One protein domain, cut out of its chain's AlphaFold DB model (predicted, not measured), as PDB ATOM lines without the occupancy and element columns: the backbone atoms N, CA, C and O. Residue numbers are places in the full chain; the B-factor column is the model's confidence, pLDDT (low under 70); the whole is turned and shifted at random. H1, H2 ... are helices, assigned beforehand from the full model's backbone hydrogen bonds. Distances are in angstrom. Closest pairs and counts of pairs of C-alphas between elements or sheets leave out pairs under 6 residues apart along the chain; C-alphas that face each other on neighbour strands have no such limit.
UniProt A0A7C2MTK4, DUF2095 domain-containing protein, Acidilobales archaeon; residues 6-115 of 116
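This is residues 6 to 115 of the 116 residues of the protein "DUF2095 domain-containing protein" of Acidilobales archaeon (UniProt A0A7C2MTK4). What shape do these coordinates draw? The printed part is a drawn-out chain of separate pieces: a small corner of H1 and H2 at one far end, a long link of residues 22 to 42 without a named element, and a small helical head of H3 to H6 at the other end, in which H4 and H5 lie side by side as a hairpin. From this head the chain folds back, and the longest helix, H7, runs off as an arm that touches no other helix. How much is printed, and how spread out is it? The 110 printed residues hold seven named helices, H1 to H7 in chain order, and no named strand; the class is all helix. The whole is extended, with a radius of gyration of the C-alphas of 21.8 A, and flat, spanning 62 by 47 by 22 A.

Where does the first piece lie? H1 is residues 6 to 11, from C-alpha 6 at (149.406, 191.451, 91.294), and H2 is residues 13 to 21, 12.2 A long. Which helices follow the long link? H3 is residues 43 to 47, with C-alpha 43 at (193.621, 170.094, 99.020). H4 is residues 53 to 65, 18.2 A long, H5 is residues 71 to 84, 19.9 A long, and H6 is residues 86 to 89. Where does the last helix end? H7, residues 97 to 113, is 24.3 A long and ends with C-alpha 113 at (179.913, 166.561, 67.904).

How do H1 and H2 stand? They are close but not clearly touching, the closest C-alphas being those of Lys 9 and Tyr 16, 5.6 A apart, and they run opposite ways at a steep tilt of 54 degrees. What touches what from H3 to H6? H3 touches H4, closest at the C-alphas of Ile 47 and Ala 56, 5.1 A, and H6, closest at those of Glu 44 and Phe 89, 5.5 A. H4 and H5 touch as a hairpin, at a shallow tilt of 8 degrees, opposite ways, with the C-alphas of Ile 60 and Ala 74 closest at 6.0 A. Are the helical backbones complete? Every O i to N i+4 pair is within hydrogen-bond range in H1, H2, H3, H4, H5 and H7; H6 is too short for such a pair.

How far does it reach? The two C-alphas farthest apart, those of Glu 6 and Lys 83, are 65.8 A apart. Which stretches are long or stand free? The link from H2 to H3, 21 residues, is long; residues 10 to 15, of which 13 to 15 belong to H2, and 18 to 31, of which 18 to 21 belong to H2, stand free. Is there a cut or low confidence? The printed part has no cut; its mean pLDDT is 88.6, and residues 113 to 115 are under 70.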
ATOM      1  N   GLU A   6     149.722 190.043  91.030       84.62
ATOM      2  CA  GLU A   6     149.406 191.451  91.294       84.62
ATOM      3  C   GLU A   6     150.255 192.058  92.416       84.62
ATOM      4  O   GLU A   6     150.764 193.174  92.285       84.62
ATOM      5  N   LYS A   7     150.484 191.314  93.505       89.12
ATOM      6  CA  LYS A   7     151.352 191.754  94.602       89.12
ATOM      7  C   LYS A   7     152.799 191.910  94.128       89.12
ATOM      8  O   LYS A   7     153.436 192.918  94.426       89.12
ATOM      9  N   PHE A   8     153.301 190.966  93.330       90.25
ATOM     10  CA  PHE A   8     154.644 191.047  92.748       90.25
ATOM     11  C   PHE A   8     154.786 192.233  91.780       90.25
ATOM     12  O   PHE A   8     155.772 192.964  91.849       90.25
ATOM     13  N   LYS A   9     153.777 192.485  90.936       90.62
ATOM     14  CA  LYS A   9     153.744 193.635  90.018       90.62
ATOM     15  C   LYS A   9     153.771 194.979  90.752       90.62
ATOM     16  O   LYS A   9     154.452 195.893  90.296       90.62
ATOM     17  N   LYS A  10     153.064 195.102  91.883       92.50
ATOM     18  CA  LYS A  10     153.075 196.321  92.714       92.50
ATOM     19  C   LYS A  10     154.416 196.542  93.410       92.50
ATOM     20  O   LYS A  10     154.904 197.665  93.424       92.50
ATOM     21  N   MET A  11     155.004 195.487  93.976       93.88
ATOM     22  CA  MET A  11     156.263 195.598  94.724       93.88
ATOM     23  C   MET A  11     157.488 195.727  93.806       93.88
ATOM     24  O   MET A  11     158.428 196.438  94.147       93.88
ATOM     25  N   PHE A  12     157.474 195.087  92.630       93.62
ATOM     26  CA  PHE A  12     158.607 195.032  91.697       93.62
ATOM     27  C   PHE A  12     158.191 195.331  90.238       93.62
ATOM     28  O   PHE A  12     158.348 194.487  89.349       93.62
ATOM     29  N   PRO A  13     157.683 196.540  89.931       92.44
ATOM     30  CA  PRO A  13     157.084 196.863  88.628       92.44
ATOM     31  C   PRO A  13     158.069 196.839  87.450       92.44
ATOM     32  O   PRO A  13     157.664 196.629  86.306       92.44
ATOM     33  N   ASN A  14     159.360 197.078  87.696       93.62
ATOM     34  CA  ASN A  14     160.399 197.007  86.661       93.62
ATOM     35  C   ASN A  14     160.761 195.553  86.343       93.62
ATOM     36  O   ASN A  14     160.710 195.157  85.183       93.62
ATOM     37  N   LEU A  15     161.006 194.746  87.377       87.31
ATOM     38  CA  LEU A  15     161.335 193.327  87.236       87.31
ATOM     39  C   LEU A  15     160.184 192.541  86.595       87.31
ATOM     40  O   LEU A  15     160.397 191.729  85.699       87.31
ATOM     41  N   TYR A  16     158.942 192.833  86.992       89.81
ATOM     42  CA  TYR A  16     157.759 192.255  86.355       89.81
ATOM     43  C   TYR A  16     157.726 192.557  84.846       89.81
ATOM     44  O   TYR A  16     157.519 191.650  84.040       89.81
ATOM     45  N   ARG A  17     157.992 193.814  84.448       88.25
ATOM     46  CA  ARG A  17     158.073 194.211  83.031       88.25
ATOM     47  C   ARG A  17     159.200 193.493  82.291       88.25
ATOM     48  O   ARG A  17     159.014 193.134  81.133       88.25
ATOM     49  N   GLU A  18     160.353 193.292  82.918       86.12
ATOM     50  CA  GLU A  18     161.485 192.573  82.317       86.12
ATOM     51  C   GLU A  18     161.163 191.097  82.061       86.12
ATOM     52  O   GLU A  18     161.413 190.598  80.960       86.12
ATOM     53  N   ILE A  19     160.548 190.426  83.040       85.81
ATOM     54  CA  ILE A  19     160.121 189.025  82.934       85.81
ATOM     55  C   ILE A  19     159.048 188.870  81.848       85.81
ATOM     56  O   ILE A  19     159.151 187.982  80.999       85.81
ATOM     57  N   GLU A  20     158.037 189.745  81.843       86.00
ATOM     58  CA  GLU A  20     156.922 189.699  80.890       86.00
ATOM     59  C   GLU A  20     157.388 189.962  79.452       86.00
ATOM     60  O   GLU A  20     157.020 189.225  78.537       86.00
ATOM     61  N   ARG A  21     158.277 190.946  79.254       85.06
ATOM     62  CA  ARG A  21     158.897 191.233  77.949       85.06
ATOM     63  C   ARG A  21     159.817 190.115  77.469       85.06
ATOM     64  O   ARG A  21     160.113 190.042  76.283       85.06
ATOM     65  N   GLY A  22     160.307 189.270  78.376       76.06
ATOM     66  CA  GLY A  22     161.138 188.119  78.042       76.06
ATOM     67  C   GLY A  22     162.497 188.461  77.429       76.06
ATOM     68  O   GLY A  22     163.122 187.585  76.839       76.06
ATOM     69  N   LYS A  23     162.965 189.707  77.579       74.12
ATOM     70  CA  LYS A  23     164.200 190.219  76.955       74.12
ATOM     71  C   LYS A  23     165.460 189.441  77.375       74.12
ATOM     72  O   LYS A  23     166.443 189.444  76.647       74.12
ATOM     73  N   TYR A  24     165.405 188.751  78.516       72.88
ATOM     74  CA  TYR A  24     166.499 187.959  79.089       72.88
ATOM     75  C   TYR A  24     166.111 186.486  79.308       72.88
ATOM     76  O   TYR A  24     166.599 185.841  80.233       72.88
ATOM     77  N   LYS A  25     165.190 185.943  78.498       75.75
ATOM     78  CA  LYS A  25     164.844 184.514  78.564       75.75
ATOM     79  C   LYS A  25     166.004 183.677  78.029       75.75
ATOM     80  O   LYS A  25     166.391 183.814  76.873       75.75
ATOM     81  N   ILE A  26     166.514 182.787  78.872       73.94
ATOM     82  CA  ILE A  26     167.500 181.774  78.498       73.94
ATOM     83  C   ILE A  26     166.754 180.452  78.338       73.94
ATOM     84  O   ILE A  26     165.999 180.050  79.225       73.94
ATOM     85  N   ASP A  27     166.948 179.779  77.206       75.75
ATOM     86  CA  ASP A  27     166.455 178.417  77.029       75.75
ATOM     87  C   ASP A  27     167.374 177.453  77.783       75.75
ATOM     88  O   ASP A  27     168.479 177.142  77.337       75.75
ATOM     89  N   ILE A  28     166.905 176.982  78.934       74.38
ATOM     90  CA  ILE A  28     167.640 176.045  79.785       74.38
ATOM     91  C   ILE A  28     167.983 174.730  79.077       74.38
ATOM     92  O   ILE A  28     168.939 174.076  79.470       74.38
ATOM     93  N   ARG A  29     167.245 174.348  78.023       72.00
ATOM     94  CA  ARG A  29     167.515 173.129  77.242       72.00
ATOM     95  C   ARG A  29     168.720 173.288  76.319       72.00
ATOM     96  O   ARG A  29     169.277 172.291  75.881       72.00
ATOM     97  N   LYS A  30     169.100 174.532  76.014       70.94
ATOM     98  CA  LYS A  30     170.287 174.871  75.215       70.94
ATOM     99  C   LYS A  30     171.523 175.112  76.075       70.94
ATOM    100  O   LYS A  30     172.599 175.335  75.530       70.94
ATOM    101  N   LEU A  31     171.380 175.113  77.402       70.44
ATOM    102  CA  LEU A  31     172.529 175.201  78.289       70.44
ATOM    103  C   LEU A  31     173.262 173.863  78.267       70.44
ATOM    104  O   LEU A  31     172.691 172.827  78.607       70.44
ATOM    105  N   GLN A  32     174.537 173.911  77.891       71.75
ATOM    106  CA  GLN A  32     175.447 172.799  78.120       71.75
ATOM    107  C   GLN A  32     175.475 172.496  79.628       71.75
ATOM    108  O   GLN A  32     175.490 173.433  80.438       71.75
ATOM    109  N   PRO A  33     175.443 171.216  80.033       76.81
ATOM    110  CA  PRO A  33     175.587 170.861  81.433       76.81
ATOM    111  C   PRO A  33     176.925 171.395  81.953       76.81
ATOM    112  O   PRO A  33     177.946 171.284  81.282       76.81
ATOM    113  N   ASP A  34     176.904 171.992  83.148       80.62
ATOM    114  CA  ASP A  34     178.112 172.496  83.804       80.62
ATOM    115  C   ASP A  34     179.189 171.393  83.852       80.62
ATOM    116  O   ASP A  34     178.958 170.366  84.507       80.62
ATOM    117  N   PRO A  35     180.353 171.590  83.202       85.94
ATOM    118  CA  PRO A  35     181.428 170.602  83.171       85.94
ATOM    119  C   PRO A  35     181.974 170.229  84.552       85.94
ATOM    120  O   PRO A  35     182.593 169.177  84.702       85.94
ATOM    121  N   TRP A  36     181.755 171.081  85.555       88.12
ATOM    122  CA  TRP A  36     182.213 170.883  86.928       88.12
ATOM    123  C   TRP A  36     181.121 170.355  87.855       88.12
ATOM    124  O   TRP A  36     181.323 170.301  89.069       88.12
ATOM    125  N   ARG A  37     179.957 169.960  87.329       86.81
ATOM    126  CA  ARG A  37     178.870 169.424  88.155       86.81
ATOM    127  C   ARG A  37     179.357 168.218  88.966       86.81
ATOM    128  O   ARG A  37     179.699 167.182  88.408       86.81
ATOM    129  N   GLY A  38     179.344 168.358  90.292       88.06
ATOM    130  CA  GLY A  38     179.796 167.320  91.226       88.06
ATOM    131  C   GLY A  38     181.311 167.278  91.459       88.06
ATOM    132  O   GLY A  38     181.772 166.437  92.222       88.06
ATOM    133  N   TYR A  39     182.088 168.177  90.850       90.56
ATOM    134  CA  TYR A  39     183.513 168.307  91.135       90.56
ATOM    135  C   TYR A  39     183.732 168.973  92.497       90.56
ATOM    136  O   TYR A  39     183.286 170.100  92.729       90.56
ATOM    137  N   GLN A  40     184.460 168.294  93.384       90.56
ATOM    138  CA  GLN A  40     184.956 168.863  94.633       90.56
ATOM    139  C   GLN A  40     186.466 169.085  94.519       90.56
ATOM    140  O   GLN A  40     187.194 168.116  94.291       90.56
ATOM    141  N   PRO A  41     186.949 170.332  94.667       90.81
ATOM    142  CA  PRO A  41     188.377 170.604  94.661       90.81
ATOM    143  C   PRO A  41     189.108 169.856  95.781       90.81
ATOM    144  O   PRO A  41     188.646 169.845  96.923       90.81
ATOM    145  N   SER A  42     190.260 169.270  95.463       93.62
ATOM    146  CA  SER A  42     191.140 168.629  96.440       93.62
ATOM    147  C   SER A  42     191.989 169.657  97.210       93.62
ATOM    148  O   SER A  42     192.123 170.805  96.776       93.62
ATOM    149  N   PRO A  43     192.624 169.269  98.330       94.00
ATOM    150  CA  PRO A  43     193.621 170.094  99.020       94.00
ATOM    151  C   PRO A  43     194.705 170.656  98.088       94.00
ATOM    152  O   PRO A  43     195.041 171.838  98.155       94.00
ATOM    153  N   GLU A  44     195.212 169.834  97.170       94.69
ATOM    154  CA  GLU A  44     196.208 170.220  96.170       94.69
ATOM    155  C   GLU A  44     195.671 171.283  95.201       94.69
ATOM    156  O   GLU A  44     196.403 172.200  94.833       94.69
ATOM    157  N   ASP A  45     194.381 171.236  94.855       94.25
ATOM    158  CA  ASP A  45     193.742 172.244  94.006       94.25
ATOM    159  C   ASP A  45     193.704 173.627  94.660       94.25
ATOM    160  O   ASP A  45     193.816 174.647  93.969       94.25
ATOM    161  N   PHE A  46     193.529 173.672  95.984       94.12
ATOM    162  CA  PHE A  46     193.615 174.915  96.745       94.12
ATOM    163  C   PHE A  46     195.053 175.427  96.767       94.12
ATOM    164  O   PHE A  46     195.281 176.598  96.462       94.12
ATOM    165  N   ILE A  47     196.023 174.548  97.033       95.00
ATOM    166  CA  ILE A  47     197.450 174.899  97.050       95.00
ATOM    167  C   ILE A  47     197.907 175.423  95.682       95.00
ATOM    168  O   ILE A  47     198.612 176.426  95.618       95.00
ATOM    169  N   ALA A  48     197.437 174.836  94.581       94.62
ATOM    170  CA  ALA A  48     197.758 175.279  93.222       94.62
ATOM    171  C   ALA A  48     197.246 176.699  92.883       94.62
ATOM    172  O   ALA A  48     197.624 177.261  91.849       94.62
ATOM    173  N   ARG A  49     196.381 177.303  93.718       93.06
ATOM    174  CA  ARG A  49     195.976 178.722  93.602       93.06
ATOM    175  C   ARG A  49     196.933 179.678  94.310       93.06
ATOM    176  O   ARG A  49     196.852 180.882  94.059       93.06
ATOM    177  N   ALA A  50     197.798 179.175  95.189       94.56
ATOM    178  CA  ALA A  50     198.721 179.999  95.948       94.56
ATOM    179  C   ALA A  50     199.660 180.770  95.014       94.56
ATOM    180  O   ALA A  50     200.178 180.250  94.023       94.56
ATOM    181  N   ARG A  51     199.896 182.044  95.328       91.88
ATOM    182  CA  ARG A  51     200.790 182.900  94.547       91.88
ATOM    183  C   ARG A  51     202.252 182.668  94.893       91.88
ATOM    184  O   ARG A  51     203.104 182.903  94.035       91.88
ATOM    185  N   ASN A  52     202.509 182.265  96.133       94.31
ATOM    186  CA  ASN A  52     203.819 182.042  96.734       94.31
ATOM    187  C   ASN A  52     203.731 180.949  97.822       94.31
ATOM    188  O   ASN A  52     202.639 180.550  98.227       94.31
ATOM    189  N   GLU A  53     204.883 180.458  98.280       94.62
ATOM    190  CA  GLU A  53     204.959 179.327  99.216       94.62
ATOM    191  C   GLU A  53     204.336 179.641 100.576       94.62
ATOM    192  O   GLU A  53     203.777 178.760 101.222       94.62
ATOM    193  N   ARG A  54     204.367 180.909 100.993       96.12
ATOM    194  CA  ARG A  54     203.720 181.342 102.230       96.12
ATOM    195  C   ARG A  54     202.204 181.158 102.157       96.12
ATOM    196  O   ARG A  54     201.624 180.592 103.072       96.12
ATOM    197  N   GLU A  55     201.578 181.588 101.064       96.50
ATOM    198  CA  GLU A  55     200.139 181.394 100.847       96.50
ATOM    199  C   GLU A  55     199.789 179.899 100.752       96.50
ATOM    200  O   GLU A  55     198.776 179.471 101.295       96.50
ATOM    201  N   ALA A  56     200.654 179.080 100.144       96.94
ATOM    202  CA  ALA A  56     200.483 177.624 100.122       96.94
ATOM    203  C   ALA A  56     200.536 177.010 101.532       96.94
ATOM    204  O   ALA A  56     199.707 176.163 101.863       96.94
ATOM    205  N   MET A  57     201.470 177.460 102.375       97.31
ATOM    206  CA  MET A  57     201.569 177.024 103.770       97.31
ATOM    207  C   MET A  57     200.319 177.411 104.573       97.31
ATOM    208  O   MET A  57     199.755 176.561 105.255       97.31
ATOM    209  N   GLU A  58     199.839 178.651 104.429       97.88
ATOM    210  CA  GLU A  58     198.620 179.137 105.094       97.88
ATOM    211  C   GLU A  58     197.381 178.314 104.690       97.88
ATOM    212  O   GLU A  58     196.525 178.020 105.527       97.88
ATOM    213  N   ILE A  59     197.300 177.885 103.426       97.31
ATOM    214  CA  ILE A  59     196.240 176.987 102.945       97.31
ATOM    215  C   ILE A  59     196.334 175.616 103.624       97.31
ATOM    216  O   ILE A  59     195.319 175.112 104.103       97.31
ATOM    217  N   ILE A  60     197.529 175.018 103.700       97.81
ATOM    218  CA  ILE A  60     197.728 173.718 104.361       97.81
ATOM    219  C   ILE A  60     197.340 173.805 105.845       97.81
ATOM    220  O   ILE A  60     196.581 172.964 106.326       97.81
ATOM    221  N   ASP A  61     197.800 174.847 106.545       98.06
ATOM    222  CA  ASP A  61     197.463 175.110 107.950       98.06
ATOM    223  C   ASP A  61     195.956 175.239 108.165       98.06
ATOM    224  O   ASP A  61     195.394 174.687 109.115       98.06
ATOM    225  N   TYR A  62     195.286 175.973 107.277       97.94
ATOM    226  CA  TYR A  62     193.849 176.164 107.354       97.94
ATOM    227  C   TYR A  62     193.098 174.843 107.181       97.94
ATOM    228  O   TYR A  62     192.244 174.532 108.012       97.94
ATOM    229  N   LEU A  63     193.439 174.054 106.155       97.31
ATOM    230  CA  LEU A  63     192.802 172.763 105.874       97.31
ATOM    231  C   LEU A  63     192.995 171.762 107.023       97.31
ATOM    232  O   LEU A  63     192.061 171.039 107.370       97.31
ATOM    233  N   GLU A  64     194.173 171.747 107.649       98.12
ATOM    234  CA  GLU A  64     194.440 170.930 108.839       98.12
ATOM    235  C   GLU A  64     193.600 171.398 110.036       98.12
ATOM    236  O   GLU A  64     192.958 170.589 110.711       98.12
ATOM    237  N   LYS A  65     193.536 172.713 110.274       98.00
ATOM    238  CA  LYS A  65     192.775 173.306 111.384       98.00
ATOM    239  C   LYS A  65     191.288 172.958 111.325       98.00
ATOM    240  O   LYS A  65     190.684 172.700 112.368       98.00
ATOM    241  N   ILE A  66     190.695 172.962 110.132       97.38
ATOM    242  CA  ILE A  66     189.284 172.598 109.935       97.38
ATOM    243  C   ILE A  66     189.065 171.086 109.779       97.38
ATOM    244  O   ILE A  66     187.923 170.656 109.655       97.38
ATOM    245  N   LYS A  67     190.138 170.282 109.854       96.38
ATOM    246  CA  LYS A  67     190.139 168.816 109.718       96.38
ATOM    247  C   LYS A  67     189.667 168.298 108.356       96.38
ATOM    248  O   LYS A  67     189.243 167.150 108.260       96.38
ATOM    249  N   GLU A  68     189.789 169.109 107.307       96.88
ATOM    250  CA  GLU A  68     189.613 168.645 105.921       96.88
ATOM    251  C   GLU A  68     190.761 167.719 105.499       96.88
ATOM    252  O   GLU A  68     190.591 166.834 104.665       96.88
ATOM    253  N   ILE A  69     191.939 167.888 106.110       97.06
ATOM    254  CA  ILE A  69     193.069 166.967 105.972       97.06
ATOM    255  C   ILE A  69     193.557 166.501 107.343       97.06
ATOM    256  O   ILE A  69     193.443 167.212 108.342       97.06
ATOM    257  N   SER A  70     194.125 165.295 107.391       97.62
ATOM    258  CA  SER A  70     194.786 164.781 108.592       97.62
ATOM    259  C   SER A  70     196.126 165.484 108.829       97.62
ATOM    260  O   SER A  70     196.743 165.999 107.897       97.62
ATOM    261  N   ALA A  71     196.627 165.435 110.067       97.31
ATOM    262  CA  ALA A  71     197.953 165.961 110.402       97.31
ATOM    263  C   ALA A  71     199.079 165.271 109.609       97.31
ATOM    264  O   ALA A  71     200.062 165.892 109.207       97.31
ATOM    265  N   GLU A  72     198.921 163.973 109.332       97.81
ATOM    266  CA  GLU A  72     199.849 163.229 108.484       97.81
ATOM    267  C   GLU A  72     199.859 163.772 107.053       97.81
ATOM    268  O   GLU A  72     200.935 164.037 106.513       97.81
ATOM    269  N   LYS A  73     198.675 164.021 106.478       97.31
ATOM    270  CA  LYS A  73     198.554 164.596 105.139       97.31
ATOM    271  C   LYS A  73     199.086 166.027 105.091       97.31
ATOM    272  O   LYS A  73     199.794 166.379 104.154       97.31
ATOM    273  N   ALA A  74     198.807 166.842 106.106       97.62
ATOM    274  CA  ALA A  74     199.342 168.196 106.202       97.62
ATOM    275  C   ALA A  74     200.877 168.190 106.192       97.62
ATOM    276  O   ALA A  74     201.492 168.925 105.423       97.62
ATOM    277  N   ARG A  75     201.508 167.310 106.977       97.88
ATOM    278  CA  ARG A  75     202.969 167.140 106.991       97.88
ATOM    279  C   ARG A  75     203.525 166.725 105.623       97.88
ATOM    280  O   ARG A  75     204.490 167.335 105.172       97.88
ATOM    281  N   GLU A  76     202.901 165.761 104.946       97.50
ATOM    282  CA  GLU A  76     203.285 165.349 103.583       97.50
ATOM    283  C   GLU A  76     203.255 166.538 102.605       97.50
ATOM    284  O   GLU A  76     204.206 166.767 101.854       97.50
ATOM    285  N   LEU A  77     202.183 167.338 102.645       96.88
ATOM    286  CA  LEU A  77     202.022 168.513 101.785       96.88
ATOM    287  C   LEU A  77     203.090 169.579 102.079       96.88
ATOM    288  O   LEU A  77     203.656 170.141 101.143       96.88
ATOM    289  N   ARG A  78     203.431 169.821 103.351       97.31
ATOM    290  CA  ARG A  78     204.512 170.751 103.736       97.31
ATOM    291  C   ARG A  78     205.872 170.289 103.217       97.31
ATOM    292  O   ARG A  78     206.625 171.097 102.681       97.31
ATOM    293  N   GLU A  79     206.186 169.000 103.346       97.00
ATOM    294  CA  GLU A  79     207.441 168.441 102.836       97.00
ATOM    295  C   GLU A  79     207.535 168.540 101.312       97.00
ATOM    296  O   GLU A  79     208.588 168.892 100.775       97.00
ATOM    297  N   ARG A  80     206.436 168.254 100.605       96.44
ATOM    298  CA  ARG A  80     206.366 168.393  99.147       96.44
ATOM    299  C   ARG A  80     206.554 169.846  98.712       96.44
ATOM    300  O   ARG A  80     207.317 170.084  97.777       96.44
ATOM    301  N   LEU A  81     205.913 170.787  99.409       96.12
ATOM    302  CA  LEU A  81     206.056 172.224  99.169       96.12
ATOM    303  C   LEU A  81     207.506 172.679  99.369       96.12
ATOM    304  O   LEU A  81     208.045 173.351  98.500       96.12
ATOM    305  N   ALA A  82     208.159 172.255 100.453       94.75
ATOM    306  CA  ALA A  82     209.543 172.631 100.742       94.75
ATOM    307  C   ALA A  82     210.560 172.051  99.741       94.75
ATOM    308  O   ALA A  82     211.576 172.680  99.460       94.75
ATOM    309  N   LYS A  83     210.314 170.841  99.217       95.81
ATOM    310  CA  LYS A  83     211.231 170.170  98.278       95.81
ATOM    311  C   LYS A  83     211.071 170.652  96.838       95.81
ATOM    312  O   LYS A  83     212.066 170.815  96.143       95.81
ATOM    313  N   ASN A  84     209.829 170.818  96.387       93.69
ATOM    314  CA  ASN A  84     209.509 170.962  94.964       93.69
ATOM    315  C   ASN A  84     208.777 172.272  94.629       93.69
ATOM    316  O   ASN A  84     208.438 172.499  93.468       93.69
ATOM    317  N   GLY A  85     208.484 173.107  95.628       92.31
ATOM    318  CA  GLY A  85     207.728 174.340  95.456       92.31
ATOM    319  C   GLY A  85     206.254 174.118  95.100       92.31
ATOM    320  O   GLY A  85     205.716 173.003  95.114       92.31
ATOM    321  N   ILE A  86     205.581 175.223  94.776       92.06
ATOM    322  CA  ILE A  86     204.133 175.272  94.501       92.06
ATOM    323  C   ILE A  86     203.781 174.549  93.200       92.06
ATOM    324  O   ILE A  86     202.740 173.902  93.114       92.06
ATOM    325  N   ASP A  87     204.659 174.619  92.201       89.88
ATOM    326  CA  ASP A  87     204.413 174.032  90.879       89.88
ATOM    327  C   ASP A  87     204.304 172.500  90.942       89.88
ATOM    328  O   ASP A  87     203.732 171.858  90.061       89.88
ATOM    329  N   SER A  88     204.769 171.898  92.039       91.94
ATOM    330  CA  SER A  88     204.588 170.475  92.292       91.94
ATOM    331  C   SER A  88     203.134 170.071  92.543       91.94
ATOM    332  O   SER A  88     202.833 168.887  92.422       91.94
ATOM    333  N   PHE A  89     202.227 171.000  92.859       92.38
ATOM    334  CA  PHE A  89     200.808 170.720  93.132       92.38
ATOM    335  C   PHE A  89     199.918 170.761  91.880       92.38
ATOM    336  O   PHE A  89     198.701 170.612  91.980       92.38
ATOM    337  N   GLY A  90     200.519 170.902  90.696       87.75
ATOM    338  CA  GLY A  90     199.834 170.869  89.406       87.75
ATOM    339  C   GLY A  90     199.833 172.220  88.694       87.75
ATOM    340  O   GLY A  90     200.545 173.149  89.069       87.75
ATOM    341  N   GLU A  91     199.032 172.325  87.629       88.06
ATOM    342  CA  GLU A  91     198.923 173.558  86.845       88.06
ATOM    343  C   GLU A  91     198.420 174.710  87.722       88.06
ATOM    344  O   GLU A  91     197.397 174.598  88.406       88.06
ATOM    345  N   ARG A  92     199.127 175.841  87.671       88.56
ATOM    346  CA  ARG A  92     198.803 177.027  88.461       88.56
ATOM    347  C   ARG A  92     197.385 177.520  88.164       88.56
ATOM    348  O   ARG A  92     197.068 177.973  87.061       88.56
ATOM    349  N   ARG A  93     196.527 177.512  89.186       88.88
ATOM    350  CA  ARG A  93     195.102 177.858  89.069       88.88
ATOM    351  C   ARG A  93     194.877 179.348  89.287       88.88
ATOM    352  O   ARG A  93     194.359 179.779  90.315       88.88
ATOM    353  N   SER A  94     195.270 180.147  88.299       86.94
ATOM    354  CA  SER A  94     195.039 181.596  88.314       86.94
ATOM    355  C   SER A  94     193.538 181.951  88.297       86.94
ATOM    356  O   SER A  94     192.693 181.099  87.986       86.94
ATOM    357  N   PRO A  95     193.155 183.203  88.619       86.44
ATOM    358  CA  PRO A  95     191.767 183.642  88.514       86.44
ATOM    359  C   PRO A  95     191.153 183.266  87.160       86.44
ATOM    360  O   PRO A  95     191.761 183.451  86.105       86.44
ATOM    361  N   GLY A  96     189.961 182.670  87.193       87.56
ATOM    362  CA  GLY A  96     189.259 182.193  86.001       87.56
ATOM    363  C   GLY A  96     189.676 180.816  85.469       87.56
ATOM    364  O   GLY A  96     189.120 180.389  84.466       87.56
ATOM    365  N   PHE A  97     190.597 180.101  86.128       90.06
ATOM    366  CA  PHE A  97     191.078 178.785  85.681       90.06
ATOM    367  C   PHE A  97     189.954 177.797  85.324       90.06
ATOM    368  O   PHE A  97     189.925 177.282  84.210       90.06
ATOM    369  N   TYR A  98     188.997 177.579  86.232       87.62
ATOM    370  CA  TYR A  98     187.894 176.638  85.996       87.62
ATOM    371  C   TYR A  98     186.953 177.090  84.875       87.62
ATOM    372  O   TYR A  98     186.454 176.248  84.133       87.62
ATOM    373  N   PHE A  99     186.743 178.400  84.713       89.38
ATOM    374  CA  PHE A  99     185.928 178.929  83.618       89.38
ATOM    375  C   PHE A  99     186.595 178.666  82.269       89.38
ATOM    376  O   PHE A  99     185.963 178.087  81.395       89.38
ATOM    377  N   ARG A 100     187.896 178.960  82.139       91.06
ATOM    378  CA  ARG A 100     188.650 178.674  80.907       91.06
ATOM    379  C   ARG A 100     188.646 177.185  80.565       91.06
ATOM    380  O   ARG A 100     188.353 176.816  79.436       91.06
ATOM    381  N   LYS A 101     188.900 176.316  81.548       89.56
ATOM    382  CA  LYS A 101     188.864 174.857  81.344       89.56
ATOM    383  C   LYS A 101     187.457 174.346  80.984       89.56
ATOM    384  O   LYS A 101     187.348 173.421  80.182       89.56
ATOM    385  N   ALA A 102     186.391 174.933  81.537       88.12
ATOM    386  CA  ALA A 102     185.015 174.618  81.134       88.12
ATOM    387  C   ALA A 102     184.738 175.041  79.688       88.12
ATOM    388  O   ALA A 102     184.212 174.244  78.918       88.12
ATOM    389  N   GLU A 103     185.123 176.261  79.306       87.31
ATOM    390  CA  GLU A 103     184.972 176.769  77.938       87.31
ATOM    391  C   GLU A 103     185.736 175.907  76.929       87.31
ATOM    392  O   GLU A 103     185.175 175.513  75.909       87.31
ATOM    393  N   GLU A 104     186.988 175.549  77.233       87.00
ATOM    394  CA  GLU A 104     187.795 174.637  76.416       87.00
ATOM    395  C   GLU A 104     187.112 173.281  76.230       87.00
ATOM    396  O   GLU A 104     187.102 172.736  75.125       87.00
ATOM    397  N   ARG A 105     186.539 172.726  77.303       85.62
ATOM    398  CA  ARG A 105     185.852 171.435  77.254       85.62
ATOM    399  C   ARG A 105     184.574 171.502  76.427       85.62
ATOM    400  O   ARG A 105     184.404 170.677  75.538       85.62
ATOM    401  N   ILE A 106     183.733 172.507  76.666       84.69
ATOM    402  CA  ILE A 106     182.500 172.730  75.901       84.69
ATOM    403  C   ILE A 106     182.823 172.914  74.417       84.69
ATOM    404  O   ILE A 106     182.156 172.333  73.565       84.69
ATOM    405  N   ARG A 107     183.870 173.681  74.093       84.38
ATOM    406  CA  ARG A 107     184.304 173.887  72.710       84.38
ATOM    407  C   ARG A 107     184.732 172.580  72.041       84.38
ATOM    408  O   ARG A 107     184.259 172.295  70.952       84.38
ATOM    409  N   LYS A 108     185.545 171.757  72.714       82.69
ATOM    410  CA  LYS A 108     185.941 170.430  72.206       82.69
ATOM    411  C   LYS A 108     184.747 169.503  71.986       82.69
ATOM    412  O   LYS A 108     184.728 168.760  71.015       82.69
ATOM    413  N   GLU A 109     183.768 169.525  72.885       80.62
ATOM    414  CA  GLU A 109     182.553 168.714  72.759       80.62
ATOM    415  C   GLU A 109     181.683 169.169  71.572       80.62
ATOM    416  O   GLU A 109     181.123 168.324  70.878       80.62
ATOM    417  N   ILE A 110     181.623 170.478  71.287       78.56
ATOM    418  CA  ILE A 110     180.959 171.022  70.090       78.56
ATOM    419  C   ILE A 110     181.704 170.604  68.816       78.56
ATOM    420  O   ILE A 110     181.073 170.076  67.906       78.56
ATOM    421  N   ASP A 111     183.026 170.797  68.777       76.19
ATOM    422  CA  ASP A 111     183.856 170.496  67.603       76.19
ATOM    423  C   ASP A 111     183.810 168.987  67.262       76.19
ATOM    424  O   ASP A 111     183.624 168.612  66.105       76.19
ATOM    425  N   ASN A 112     183.867 168.109  68.272       71.75
ATOM    426  CA  ASN A 112     183.775 166.654  68.087       71.75
ATOM    427  C   ASN A 112     182.352 166.167  67.750       71.75
ATOM    428  O   ASN A 112     182.190 165.123  67.123       71.75
ATOM    429  N   GLY A 113     181.314 166.885  68.192       61.09
ATOM    430  CA  GLY A 113     179.913 166.561  67.904       61.09
ATOM    431  C   GLY A 113     179.455 166.974  66.502       61.09
ATOM    432  O   GLY A 113     178.430 166.487  66.040       61.09
ATOM    433  N   SER A 114     180.202 167.847  65.817       54.34
ATOM    434  CA  SER A 114     179.946 168.241  64.423       54.34
ATOM    435  C   SER A 114     180.523 167.289  63.366       54.34
ATOM    436  O   SER A 114     180.269 167.486  62.180       54.34
ATOM    437  N   GLU A 115     181.275 166.262  63.777       48.28
ATOM    438  CA  GLU A 115     181.843 165.232  62.888       48.28
ATOM    439  C   GLU A 115     181.010 163.929  62.830       48.28
ATOM    440  O   GLU A 115     181.460 162.947  62.235       48.28
TER     441      GLU A 115